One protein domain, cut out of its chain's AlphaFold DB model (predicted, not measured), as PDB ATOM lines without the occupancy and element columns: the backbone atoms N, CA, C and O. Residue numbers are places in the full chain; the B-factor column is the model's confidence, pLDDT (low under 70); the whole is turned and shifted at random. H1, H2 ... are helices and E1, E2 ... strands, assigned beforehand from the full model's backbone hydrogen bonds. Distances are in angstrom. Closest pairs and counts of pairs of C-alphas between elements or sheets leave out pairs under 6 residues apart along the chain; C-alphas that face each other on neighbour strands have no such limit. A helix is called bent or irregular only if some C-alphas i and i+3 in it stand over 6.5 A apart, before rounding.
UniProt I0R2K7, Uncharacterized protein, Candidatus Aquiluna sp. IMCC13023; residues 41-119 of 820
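What this domain is: This is residues 41 to 119 of the 820 residues of an uncharacterized protein of Candidatus Aquiluna sp. IMCC13023 (UniProt I0R2K7). Four helices form a ring of contacts, H1 to H2 to H4 to H3 and back to H1, and a small two-strand hairpin, E1 and E2, covers the side between H1 and H4, with H1 near both strands and H4 near E2. H2 and H3 meet as a corner on the side away from the hairpin. The printed part has 79 residues, with four named helices and two named strands in the order H1, E1, E2, H2, H3, H4; the sheet, E1 - E2, is antiparallel, and the class is mostly helix. It is compact, with a radius of gyration of the C-alphas of 11.3 A, and rounded, spanning 29 by 24 by 19 A.

Where its parts are: Find C-alpha 41 at (13.095, -16.387, 11.325); from there H1 runs through residues 41 to 51, 15.4 A long. E1 is residues 58 to 62, 12.3 A, and E2 is residues 68 to 71, 10.5 A. Look next at C-alpha 80 at (17.844, -14.216, 33.441), where H2 begins; it covers residues 80 to 90, 14.9 A, and is neither bent nor irregular, but only just: C-alphas 87 and 90 are 6.1 A apart. H3 is residues 92 to 102, 15.3 A. H4, residues 106 to 117, is 16.5 A long and ends at C-alpha 117, (19.284, -10.356, 29.213).

How they stand to each other: Begin at H1, which touches H3 at a shallow tilt of 25 degrees, opposite ways; their closest C-alphas, Gly 41 and Met 98, are 4.2 A apart. H1 also touches H2 at a steep tilt of 62 degrees, opposite ways, closest at Phe 49 and Val 86, C-alphas 6.4 A apart. The closest C-alphas of H1 and E1, Leu 46 and Thr 58, are 7.2 A apart. In the hairpin of E1 and E2, look for N 60 and O 69 at 2.8 A and N 71 and O 58 at 2.9 A, within hydrogen-bond range. The closest C-alphas of E2 and H4, Ser 71 and Leu 116, are 7.6 A apart. H2 touches H4 at a shallow tilt of 25 degrees, opposite ways, closest at the C-alphas of Pro 80 and Ile 117, 5.9 A. H2 and H3 are close but not clearly touching and about perpendicular at 84 degrees, with the C-alphas of Ile 87 and Leu 95 closest at 7.5 A. H4 touches H3 with residues 106 to 109 alone, closest at the C-alphas of Glu 96 and Phe 106, 5.2 A; at 72 degrees they are only just about perpendicular. H1 and H4 are apart. In H1, H2, H3 and H4 every O i to N i+4 pair is within hydrogen-bond range.

The domain as a whole: The two C-alphas farthest apart, Ser 75 and Gly 103, are 31.8 A apart. The printed part has no cut and no long link. Its mean pLDDT is 75.3; 20 residues are under 70, among them residues 63 to 66 and 74 to 78.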
ATOM      1  N   GLY A  41      12.282 -15.773  10.272       72.06
ATOM      2  CA  GLY A  41      13.095 -16.387  11.325       72.06
ATOM      3  C   GLY A  41      13.118 -15.600  12.640       72.06
ATOM      4  O   GLY A  41      13.165 -16.207  13.703       72.06
ATOM      5  N   ALA A  42      13.041 -14.265  12.594       80.00
ATOM      6  CA  ALA A  42      12.960 -13.441  13.803       80.00
ATOM      7  C   ALA A  42      11.584 -13.556  14.472       80.00
ATOM      8  O   ALA A  42      11.497 -13.616  15.697       80.00
ATOM      9  N   THR A  43      10.520 -13.643  13.670       82.62
ATOM     10  CA  THR A  43       9.158 -13.883  14.162       82.62
ATOM     11  C   THR A  43       9.046 -15.250  14.836       82.62
ATOM     12  O   THR A  43       8.572 -15.321  15.967       82.62
ATOM     13  N   ASP A  44       9.550 -16.311  14.199       86.38
ATOM     14  CA  ASP A  44       9.500 -17.675  14.741       86.38
ATOM     15  C   ASP A  44      10.241 -17.780  16.092       86.38
ATOM     16  O   ASP A  44       9.746 -18.393  17.041       86.38
ATOM     17  N   PHE A  45      11.407 -17.130  16.214       89.75
ATOM     18  CA  PHE A  45      12.152 -17.082  17.477       89.75
ATOM     19  C   PHE A  45      11.404 -16.309  18.569       89.75
ATOM     20  O   PHE A  45      11.324 -16.790  19.701       89.75
ATOM     21  N   LEU A  46      10.826 -15.146  18.249       89.06
ATOM     22  CA  LEU A  46      10.031 -14.364  19.199       89.06
ATOM     23  C   LEU A  46       8.816 -15.141  19.712       89.06
ATOM     24  O   LEU A  46       8.564 -15.160  20.918       89.06
ATOM     25  N   GLU A  47       8.083 -15.800  18.812       88.12
ATOM     26  CA  GLU A  47       6.915 -16.606  19.170       88.12
ATOM     27  C   GLU A  47       7.296 -17.762  20.098       88.12
ATOM     28  O   GLU A  47       6.638 -17.964  21.122       88.12
ATOM     29  N   CYS A  48       8.389 -18.474  19.799       89.00
ATOM     30  CA  CYS A  48       8.897 -19.527  20.674       89.00
ATOM     31  C   CYS A  48       9.318 -18.973  22.043       89.00
ATOM     32  O   CYS A  48       8.906 -19.488  23.085       89.00
ATOM     33  N   PHE A  49      10.114 -17.900  22.050       87.06
ATOM     34  CA  PHE A  49      10.689 -17.339  23.267       87.06
ATOM     35  C   PHE A  49       9.603 -16.862  24.241       87.06
ATOM     36  O   PHE A  49       9.679 -17.139  25.440       87.06
ATOM     37  N   VAL A  50       8.545 -16.223  23.732       85.94
ATOM     38  CA  VAL A  50       7.390 -15.814  24.545       85.94
ATOM     39  C   VAL A  50       6.572 -17.027  25.007       85.94
ATOM     40  O   VAL A  50       6.225 -17.107  26.189       85.94
ATOM     41  N   ALA A  51       6.288 -17.994  24.125       87.81
ATOM     42  CA  ALA A  51       5.469 -19.170  24.453       87.81
ATOM     43  C   ALA A  51       6.073 -20.044  25.566       87.81
ATOM     44  O   ALA A  51       5.345 -20.602  26.388       87.81
ATOM     45  N   GLU A  52       7.401 -20.123  25.626       85.56
ATOM     46  CA  GLU A  52       8.152 -20.942  26.584       85.56
ATOM     47  C   GLU A  52       8.478 -20.196  27.896       85.56
ATOM     48  O   GLU A  52       9.144 -20.731  28.786       85.56
ATOM     49  N   GLY A  53       7.973 -18.967  28.055       81.00
ATOM     50  CA  GLY A  53       8.120 -18.177  29.280       81.00
ATOM     51  C   GLY A  53       9.445 -17.418  29.386       81.00
ATOM     52  O   GLY A  53       9.897 -17.136  30.496       81.00
ATOM     53  N   GLY A  54      10.064 -17.084  28.251       75.38
ATOM     54  CA  GLY A  54      11.315 -16.330  28.170       75.38
ATOM     55  C   GLY A  54      11.180 -14.839  28.484       75.38
ATOM     56  O   GLY A  54      12.196 -14.198  28.697       75.38
ATOM     57  N   GLY A  55       9.962 -14.293  28.573       81.00
ATOM     58  CA  GLY A  55       9.686 -12.866  28.800       81.00
ATOM     59  C   GLY A  55       9.235 -12.134  27.534       81.00
ATOM     60  O   GLY A  55       9.347 -12.669  26.434       81.00
ATOM     61  N   ASP A  56       8.714 -10.912  27.689       82.75
ATOM     62  CA  ASP A  56       8.256 -10.086  26.561       82.75
ATOM     63  C   ASP A  56       9.461  -9.518  25.803       82.75
ATOM     64  O   ASP A  56       9.974  -8.453  26.132       82.75
ATOM     65  N   LEU A  57       9.931 -10.241  24.791       84.81
ATOM     66  CA  LEU A  57      10.975  -9.778  23.884       84.81
ATOM     67  C   LEU A  57      10.332  -9.151  22.643       84.81
ATOM     68  O   LEU A  57       9.385  -9.701  22.083       84.81
ATOM     69  N   THR A  58      10.843  -8.010  22.189       83.56
ATOM     70  CA  THR A  58      10.371  -7.349  20.967       83.56
ATOM     71  C   THR A  58      11.509  -7.146  19.980       83.56
ATOM     72  O   THR A  58      12.626  -6.798  20.361       83.56
ATOM     73  N   PHE A  59      11.223  -7.352  18.693       83.88
ATOM     74  CA  PHE A  59      12.116  -6.934  17.615       83.88
ATOM     75  C   PHE A  59      12.133  -5.405  17.538       83.88
ATOM     76  O   PHE A  59      11.077  -4.767  17.529       83.88
ATOM     77  N   LYS A  60      13.333  -4.827  17.515       78.69
ATOM     78  CA  LYS A  60      13.567  -3.383  17.517       78.69
ATOM     79  C   LYS A  60      13.894  -2.878  16.116       78.69
ATOM     80  O   LYS A  60      13.237  -1.954  15.651       78.69
ATOM     81  N   ASP A  61      14.920  -3.449  15.488       75.62
ATOM     82  CA  ASP A  61      15.423  -3.026  14.176       75.62
ATOM     83  C   ASP A  61      16.390  -4.073  13.586       75.62
ATOM     84  O   ASP A  61      16.709  -5.065  14.240       75.62
ATOM     85  N   THR A  62      16.890  -3.842  12.371       77.00
ATOM     86  CA  THR A  62      18.034  -4.561  11.792       77.00
ATOM     87  C   THR A  62      19.248  -3.633  11.721       77.00
ATOM     88  O   THR A  62      19.161  -2.527  11.198       77.00
ATOM     89  N   ASP A  63      20.386  -4.088  12.236       67.50
ATOM     90  CA  ASP A  63      21.676  -3.406  12.166       67.50
ATOM     91  C   ASP A  63      22.177  -3.296  10.711       67.50
ATOM     92  O   ASP A  63      21.713  -3.979   9.795       67.50
ATOM     93  N   THR A  64      23.158  -2.427  10.492       60.97
ATOM     94  CA  THR A  64      23.727  -2.082   9.180       60.97
ATOM     95  C   THR A  64      24.323  -3.264   8.414       60.97
ATOM     96  O   THR A  64      24.413  -3.218   7.186       60.97
ATOM     97  N   ASP A  65      24.703  -4.333   9.109       63.97
ATOM     98  CA  ASP A  65      25.233  -5.571   8.540       63.97
ATOM     99  C   ASP A  65      24.188  -6.695   8.429       63.97
ATOM    100  O   ASP A  65      24.526  -7.820   8.064       63.97
ATOM    101  N   GLY A  66      22.913  -6.392   8.693       69.25
ATOM    102  CA  GLY A  66      21.811  -7.346   8.596       69.25
ATOM    103  C   GLY A  66      21.495  -8.095   9.893       69.25
ATOM    104  O   GLY A  66      20.656  -8.994   9.868       69.25
ATOM    105  N   PHE A  67      22.141  -7.755  11.014       79.62
ATOM    106  CA  PHE A  67      21.905  -8.399  12.309       79.62
ATOM    107  C   PHE A  67      20.624  -7.892  12.985       79.62
ATOM    108  O   PHE A  67      20.389  -6.694  13.078       79.62
ATOM    109  N   PHE A  68      19.789  -8.781  13.509       83.69
ATOM    110  CA  PHE A  68      18.522  -8.426  14.145       83.69
ATOM    111  C   PHE A  68      18.716  -7.946  15.583       83.69
ATOM    112  O   PHE A  68      19.363  -8.599  16.399       83.69
ATOM    113  N   LEU A  69      18.108  -6.809  15.904       81.38
ATOM    114  CA  LEU A  69      18.181  -6.169  17.208       81.38
ATOM    115  C   LEU A  69      16.852  -6.312  17.941       81.38
ATOM    116  O   LEU A  69      15.777  -6.137  17.368       81.38
ATOM    117  N   PHE A  70      16.940  -6.574  19.237       85.56
ATOM    118  CA  PHE A  70      15.821  -6.837  20.126       85.56
ATOM    119  C   PHE A  70      15.879  -5.967  21.386       85.56
ATOM    120  O   PHE A  70      16.914  -5.396  21.736       85.56
ATOM    121  N   SER A  71      14.747  -5.860  22.076       83.44
ATOM    122  CA  SER A  71      14.633  -5.165  23.358       83.44
ATOM    123  C   SER A  71      13.552  -5.781  24.240       83.44
ATOM    124  O   SER A  71      12.576  -6.320  23.728       83.44
ATOM    125  N   PHE A  72      13.688  -5.642  25.557       81.44
ATOM    126  CA  PHE A  72      12.601  -5.904  26.499       81.44
ATOM    127  C   PHE A  72      11.834  -4.596  26.773       81.44
ATOM    128  O   PHE A  72      12.453  -3.603  27.176       81.44
ATOM    129  N   PRO A  73      10.505  -4.531  26.569       72.12
ATOM    130  CA  PRO A  73       9.694  -3.401  27.004       72.12
ATOM    131  C   PRO A  73       9.790  -3.241  28.529       72.12
ATOM    132  O   PRO A  73       9.694  -4.207  29.280       72.12
ATOM    133  N   GLY A  74      10.012  -2.019  29.014       54.62
ATOM    134  CA  GLY A  74      10.377  -1.767  30.414       54.62
ATOM    135  C   GLY A  74       9.452  -2.385  31.482       54.62
ATOM    136  O   GLY A  74       8.227  -2.303  31.402       54.62
ATOM    137  N   SER A  75      10.087  -2.895  32.552       51.28
ATOM    138  CA  SER A  75       9.567  -3.528  33.790       51.28
ATOM    139  C   SER A  75       9.185  -5.015  33.756       51.28
ATOM    140  O   SER A  75       8.920  -5.577  34.820       51.28
ATOM    141  N   THR A  76       9.259  -5.684  32.604       54.75
ATOM    142  CA  THR A  76       9.028  -7.137  32.473       54.75
ATOM    143  C   THR A  76      10.288  -7.922  32.101       54.75
ATOM    144  O   THR A  76      10.207  -8.903  31.362       54.75
ATOM    145  N   ASN A  77      11.460  -7.541  32.632       58.47
ATOM    146  CA  ASN A  77      12.655  -8.365  32.439       58.47
ATOM    147  C   ASN A  77      12.401  -9.776  33.000       58.47
ATOM    148  O   ASN A  77      12.046  -9.909  34.179       58.47
ATOM    149  N   PRO A  78      12.560 -10.827  32.181       64.69
ATOM    150  CA  PRO A  78      12.447 -12.193  32.659       64.69
ATOM    151  C   PRO A  78      13.535 -12.472  33.693       64.69
ATOM    152  O   PRO A  78      14.572 -11.811  33.730       64.69
ATOM    153  N   ASN A  79      13.331 -13.497  34.520       74.31
ATOM    154  CA  ASN A  79      14.438 -14.047  35.291       74.31
ATOM    155  C   ASN A  79      15.545 -14.476  34.303       74.31
ATOM    156  O   ASN A  79      15.273 -15.347  33.471       74.31
ATOM    157  N   PRO A  80      16.773 -13.926  34.393       70.50
ATOM    158  CA  PRO A  80      17.844 -14.216  33.441       70.50
ATOM    159  C   PRO A  80      18.121 -15.710  33.262       70.50
ATOM    160  O   PRO A  80      18.393 -16.174  32.158       70.50
ATOM    161  N   SER A  81      17.993 -16.492  34.340       64.12
ATOM    162  CA  SER A  81      18.186 -17.947  34.285       64.12
ATOM    163  C   SER A  81      17.087 -18.669  33.500       64.12
ATOM    164  O   SER A  81      17.367 -19.665  32.838       64.12
ATOM    165  N   ASP A  82      15.845 -18.184  33.561       68.25
ATOM    166  CA  ASP A  82      14.722 -18.787  32.840       68.25
ATOM    167  C   ASP A  82      14.754 -18.401  31.355       68.25
ATOM    168  O   ASP A  82      14.598 -19.273  30.505       68.25
ATOM    169  N   ALA A  83      15.072 -17.142  31.031       72.25
ATOM    170  CA  ALA A  83      15.252 -16.681  29.651       72.25
ATOM    171  C   ALA A  83      16.396 -17.414  28.932       72.25
ATOM    172  O   ALA A  83      16.227 -17.892  27.810       72.25
ATOM    173  N   MET A  84      17.540 -17.589  29.602       74.38
ATOM    174  CA  MET A  84      18.659 -18.349  29.040       74.38
ATOM    175  C   MET A  84      18.330 -19.834  28.860       74.38
ATOM    176  O   MET A  84      18.755 -20.432  27.871       74.38
ATOM    177  N   ARG A  85      17.546 -20.432  29.772       73.81
ATOM    178  CA  ARG A  85      17.050 -21.807  29.608       73.81
ATOM    179  C   ARG A  85      16.163 -21.921  28.369       73.81
ATOM    180  O   ARG A  85      16.351 -22.844  27.588       73.81
ATOM    181  N   VAL A  86      15.236 -20.983  28.173       73.62
ATOM    182  CA  VAL A  86      14.336 -20.971  27.008       73.62
ATOM    183  C   VAL A  86      15.128 -20.917  25.702       73.62
ATOM    184  O   VAL A  86      14.867 -21.721  24.811       73.62
ATOM    185  N   ILE A  87      16.145 -20.055  25.611       73.19
ATOM    186  CA  ILE A  87      17.007 -19.969  24.421       73.19
ATOM    187  C   ILE A  87      17.774 -21.273  24.188       73.19
ATOM    188  O   ILE A  87      17.823 -21.767  23.065       73.19
ATOM    189  N   ALA A  88      18.393 -21.824  25.233       64.38
ATOM    190  CA  ALA A  88      19.293 -22.965  25.096       64.38
ATOM    191  C   ALA A  88      18.568 -24.310  24.916       64.38
ATOM    192  O   ALA A  88      19.103 -25.205  24.263       64.38
ATOM    193  N   GLU A  89      17.380 -24.476  25.502       67.88
ATOM    194  CA  GLU A  89      16.686 -25.769  25.572       67.88
ATOM    195  C   GLU A  89      15.448 -25.833  24.671       67.88
ATOM    196  O   GLU A  89      15.269 -26.838  23.981       67.88
ATOM    197  N   SER A  90      14.630 -24.774  24.627       75.25
ATOM    198  CA  SER A  90      13.347 -24.790  23.906       75.25
ATOM    199  C   SER A  90      13.419 -24.145  22.518       75.25
ATOM    200  O   SER A  90      12.922 -24.739  21.569       75.25
ATOM    201  N   CYS A  91      14.077 -22.988  22.381       82.19
ATOM    202  CA  CYS A  91      14.023 -22.141  21.175       82.19
ATOM    203  C   CYS A  91      15.332 -22.087  20.371       82.19
ATOM    204  O   CYS A  91      15.565 -21.163  19.586       82.19
ATOM    205  N   HIS A  92      16.231 -23.048  20.590       71.12
ATOM    206  CA  HIS A  92      17.555 -23.059  19.965       71.12
ATOM    207  C   HIS A  92      17.495 -23.260  18.440       71.12
ATOM    208  O   HIS A  92      18.338 -22.716  17.730       71.12
ATOM    209  N   LEU A  93      16.505 -24.004  17.930       72.75
ATOM    210  CA  LEU A  93      16.336 -24.251  16.492       72.75
ATOM    211  C   LEU A  93      15.824 -23.004  15.766       72.75
ATOM    212  O   LEU A  93      16.265 -22.697  14.660       72.75
ATOM    213  N   GLU A  94      14.923 -22.265  16.400       87.25
ATOM    214  CA  GLU A  94      14.386 -21.004  15.906       87.25
ATOM    215  C   GLU A  94      15.472 -19.919  15.928       87.25
ATOM    216  O   GLU A  94      15.622 -19.185  14.952       87.25
ATOM    217  N   LEU A  95      16.310 -19.889  16.973       78.00
ATOM    218  CA  LEU A  95      17.493 -19.026  17.038       78.00
ATOM    219  C   LEU A  95      18.511 -19.359  15.933       78.00
ATOM    220  O   LEU A  95      19.054 -18.454  15.301       78.00
ATOM    221  N   GLU A  96      18.763 -20.643  15.662       75.88
ATOM    222  CA  GLU A  96      19.661 -21.088  14.585       75.88
ATOM    223  C   GLU A  96      19.106 -20.745  13.192       75.88
ATOM    224  O   GLU A  96      19.852 -20.303  12.311       75.88
ATOM    225  N   SER A  97      17.792 -20.885  13.001       79.75
ATOM    226  CA  SER A  97      17.086 -20.480  11.780       79.75
ATOM    227  C   SER A  97      17.171 -18.967  11.556       79.75
ATOM    228  O   SER A  97      17.501 -18.522  10.455       79.75
ATOM    229  N   MET A  98      16.963 -18.171  12.610       87.06
ATOM    230  CA  MET A  98      17.100 -16.713  12.586       87.06
ATOM    231  C   MET A  98      18.537 -16.268  12.284       87.06
ATOM    232  O   MET A  98      18.761 -15.370  11.466       87.06
ATOM    233  N   ALA A  99      19.524 -16.903  12.917       75.94
ATOM    234  CA  ALA A  99      20.932 -16.628  12.658       75.94
ATOM    235  C   ALA A  99      21.276 -16.919  11.189       75.94
ATOM    236  O   ALA A  99      21.812 -16.065  10.480       75.94
ATOM    237  N   SER A 100      20.835 -18.074  10.684       75.31
ATOM    238  CA  SER A 100      21.028 -18.469   9.287       75.31
ATOM    239  C   SER A 100      20.342 -17.515   8.303       75.31
ATOM    240  O   SER A 100      20.903 -17.221   7.247       75.31
ATOM    241  N   SER A 101      19.146 -17.008   8.628       78.88
ATOM    242  CA  SER A 101      18.390 -16.106   7.748       78.88
ATOM    243  C   SER A 101      18.949 -14.681   7.696       78.88
ATOM    244  O   SER A 101      18.682 -13.968   6.727       78.88
ATOM    245  N   SER A 102      19.739 -14.284   8.696       73.88
ATOM    246  CA  SER A 102      20.485 -13.016   8.736       73.88
ATOM    247  C   SER A 102      21.948 -13.153   8.302       73.88
ATOM    248  O   SER A 102      22.646 -12.152   8.197       73.88
ATOM    249  N   GLY A 103      22.415 -14.369   7.995       75.88
ATOM    250  CA  GLY A 103      23.789 -14.615   7.549       75.88
ATOM    251  C   GLY A 103      24.831 -14.670   8.672       75.88
ATOM    252  O   GLY A 103      26.021 -14.556   8.384       75.88
ATOM    253  N   PHE A 104      24.411 -14.876   9.924       77.12
ATOM    254  CA  PHE A 104      25.290 -14.974  11.094       77.12
ATOM    255  C   PHE A 104      25.306 -16.379  11.697       77.12
ATOM    256  O   PHE A 104      24.417 -17.202  11.480       77.12
ATOM    257  N   GLU A 105      26.329 -16.655  12.504       76.38
ATOM    258  CA  GLU A 105      26.394 -17.888  13.283       76.38
ATOM    259  C   GLU A 105      25.498 -17.811  14.522       76.38
ATOM    260  O   GLU A 105      25.380 -16.759  15.154       76.38
ATOM    261  N   PHE A 106      24.954 -18.960  14.937       71.50
ATOM    262  CA  PHE A 106      24.185 -19.115  16.177       71.50
ATOM    263  C   PHE A 106      24.850 -18.425  17.379       71.50
ATOM    264  O   PHE A 106      24.196 -17.717  18.141       71.50
ATOM    265  N   ARG A 107      26.172 -18.589  17.515       61.94
ATOM    266  CA  ARG A 107      26.946 -18.032  18.627       61.94
ATOM    267  C   ARG A 107      26.876 -16.503  18.698       61.94
ATOM    268  O   ARG A 107      26.829 -15.966  19.795       61.94
ATOM    269  N   SER A 108      26.783 -15.823  17.555       65.50
ATOM    270  CA  SER A 108      26.714 -14.355  17.497       65.50
ATOM    271  C   SER A 108      25.435 -13.826  18.153       65.50
ATOM    272  O   SER A 108      25.480 -12.879  18.933       65.50
ATOM    273  N   TYR A 109      24.296 -14.474  17.889       73.06
ATOM    274  CA  TYR A 109      23.032 -14.130  18.545       73.06
ATOM    275  C   TYR A 109      22.956 -14.631  19.982       73.06
ATOM    276  O   TYR A 109      22.384 -13.955  20.831       73.06
ATOM    277  N   PHE A 110      23.535 -15.794  20.271       70.81
ATOM    278  CA  PHE A 110      23.556 -16.329  21.627       70.81
ATOM    279  C   PHE A 110      24.315 -15.404  22.590       70.81
ATOM    280  O   PHE A 110      23.782 -15.052  23.642       70.81
ATOM    281  N   ASP A 111      25.505 -14.939  22.199       65.81
ATOM    282  CA  ASP A 111      26.309 -14.003  22.992       65.81
ATOM    283  C   ASP A 111      25.616 -12.630  23.104       65.81
ATOM    284  O   ASP A 111      25.566 -12.040  24.184       65.81
ATOM    285  N   TYR A 112      24.981 -12.162  22.022       78.25
ATOM    286  CA  TYR A 112      24.142 -10.961  22.040       78.25
ATOM    287  C   TYR A 112      22.996 -11.041  23.065       78.25
ATOM    288  O   TYR A 112      22.796 -10.111  23.848       78.25
ATOM    289  N   PHE A 113      22.252 -12.151  23.095       75.38
ATOM    290  CA  PHE A 113      21.142 -12.318  24.034       75.38
ATOM    291  C   PHE A 113      21.605 -12.475  25.478       75.38
ATOM    292  O   PHE A 113      20.914 -11.981  26.367       75.38
ATOM    293  N   ILE A 114      22.765 -13.090  25.730       67.06
ATOM    294  CA  ILE A 114      23.367 -13.108  27.070       67.06
ATOM    295  C   ILE A 114      23.530 -11.675  27.572       67.06
ATOM    296  O   ILE A 114      23.019 -11.335  28.638       67.06
ATOM    297  N   ASN A 115      24.176 -10.829  26.777       65.75
ATOM    298  CA  ASN A 115      24.444  -9.450  27.157       65.75
ATOM    299  C   ASN A 115      23.150  -8.644  27.326       65.75
ATOM    300  O   ASN A 115      23.012  -7.911  28.304       65.75
ATOM    301  N   LEU A 116      22.181  -8.820  26.418       78.75
ATOM    302  CA  LEU A 116      20.878  -8.149  26.470       78.75
ATOM    303  C   LEU A 116      20.075  -8.541  27.720       78.75
ATOM    304  O   LEU A 116      19.509  -7.680  28.385       78.75
ATOM    305  N   ILE A 117      20.028  -9.833  28.055       75.38
ATOM    306  CA  ILE A 117      19.284 -10.356  29.213       75.38
ATOM    307  C   ILE A 117      19.930  -9.912  30.531       75.38
ATOM    308  O   ILE A 117      19.226  -9.633  31.504       75.38
ATOM    309  N   TRP A 118      21.260  -9.860  30.572       68.50
ATOM    310  CA  TRP A 118      22.019  -9.465  31.759       68.50
ATOM    311  C   TRP A 118      22.247  -7.959  31.879       68.50
ATOM    312  O   TRP A 118      22.866  -7.530  32.848       68.50
ATOM    313  N   ASP A 119      21.735  -7.174  30.930       69.56
ATOM    314  CA  ASP A 119      21.948  -5.730  30.840       69.56
ATOM    315  C   ASP A 119      23.443  -5.356  30.929       69.56
ATOM    316  O   ASP A 119      23.862  -4.463  31.660       69.56
TER     317      ASP A 119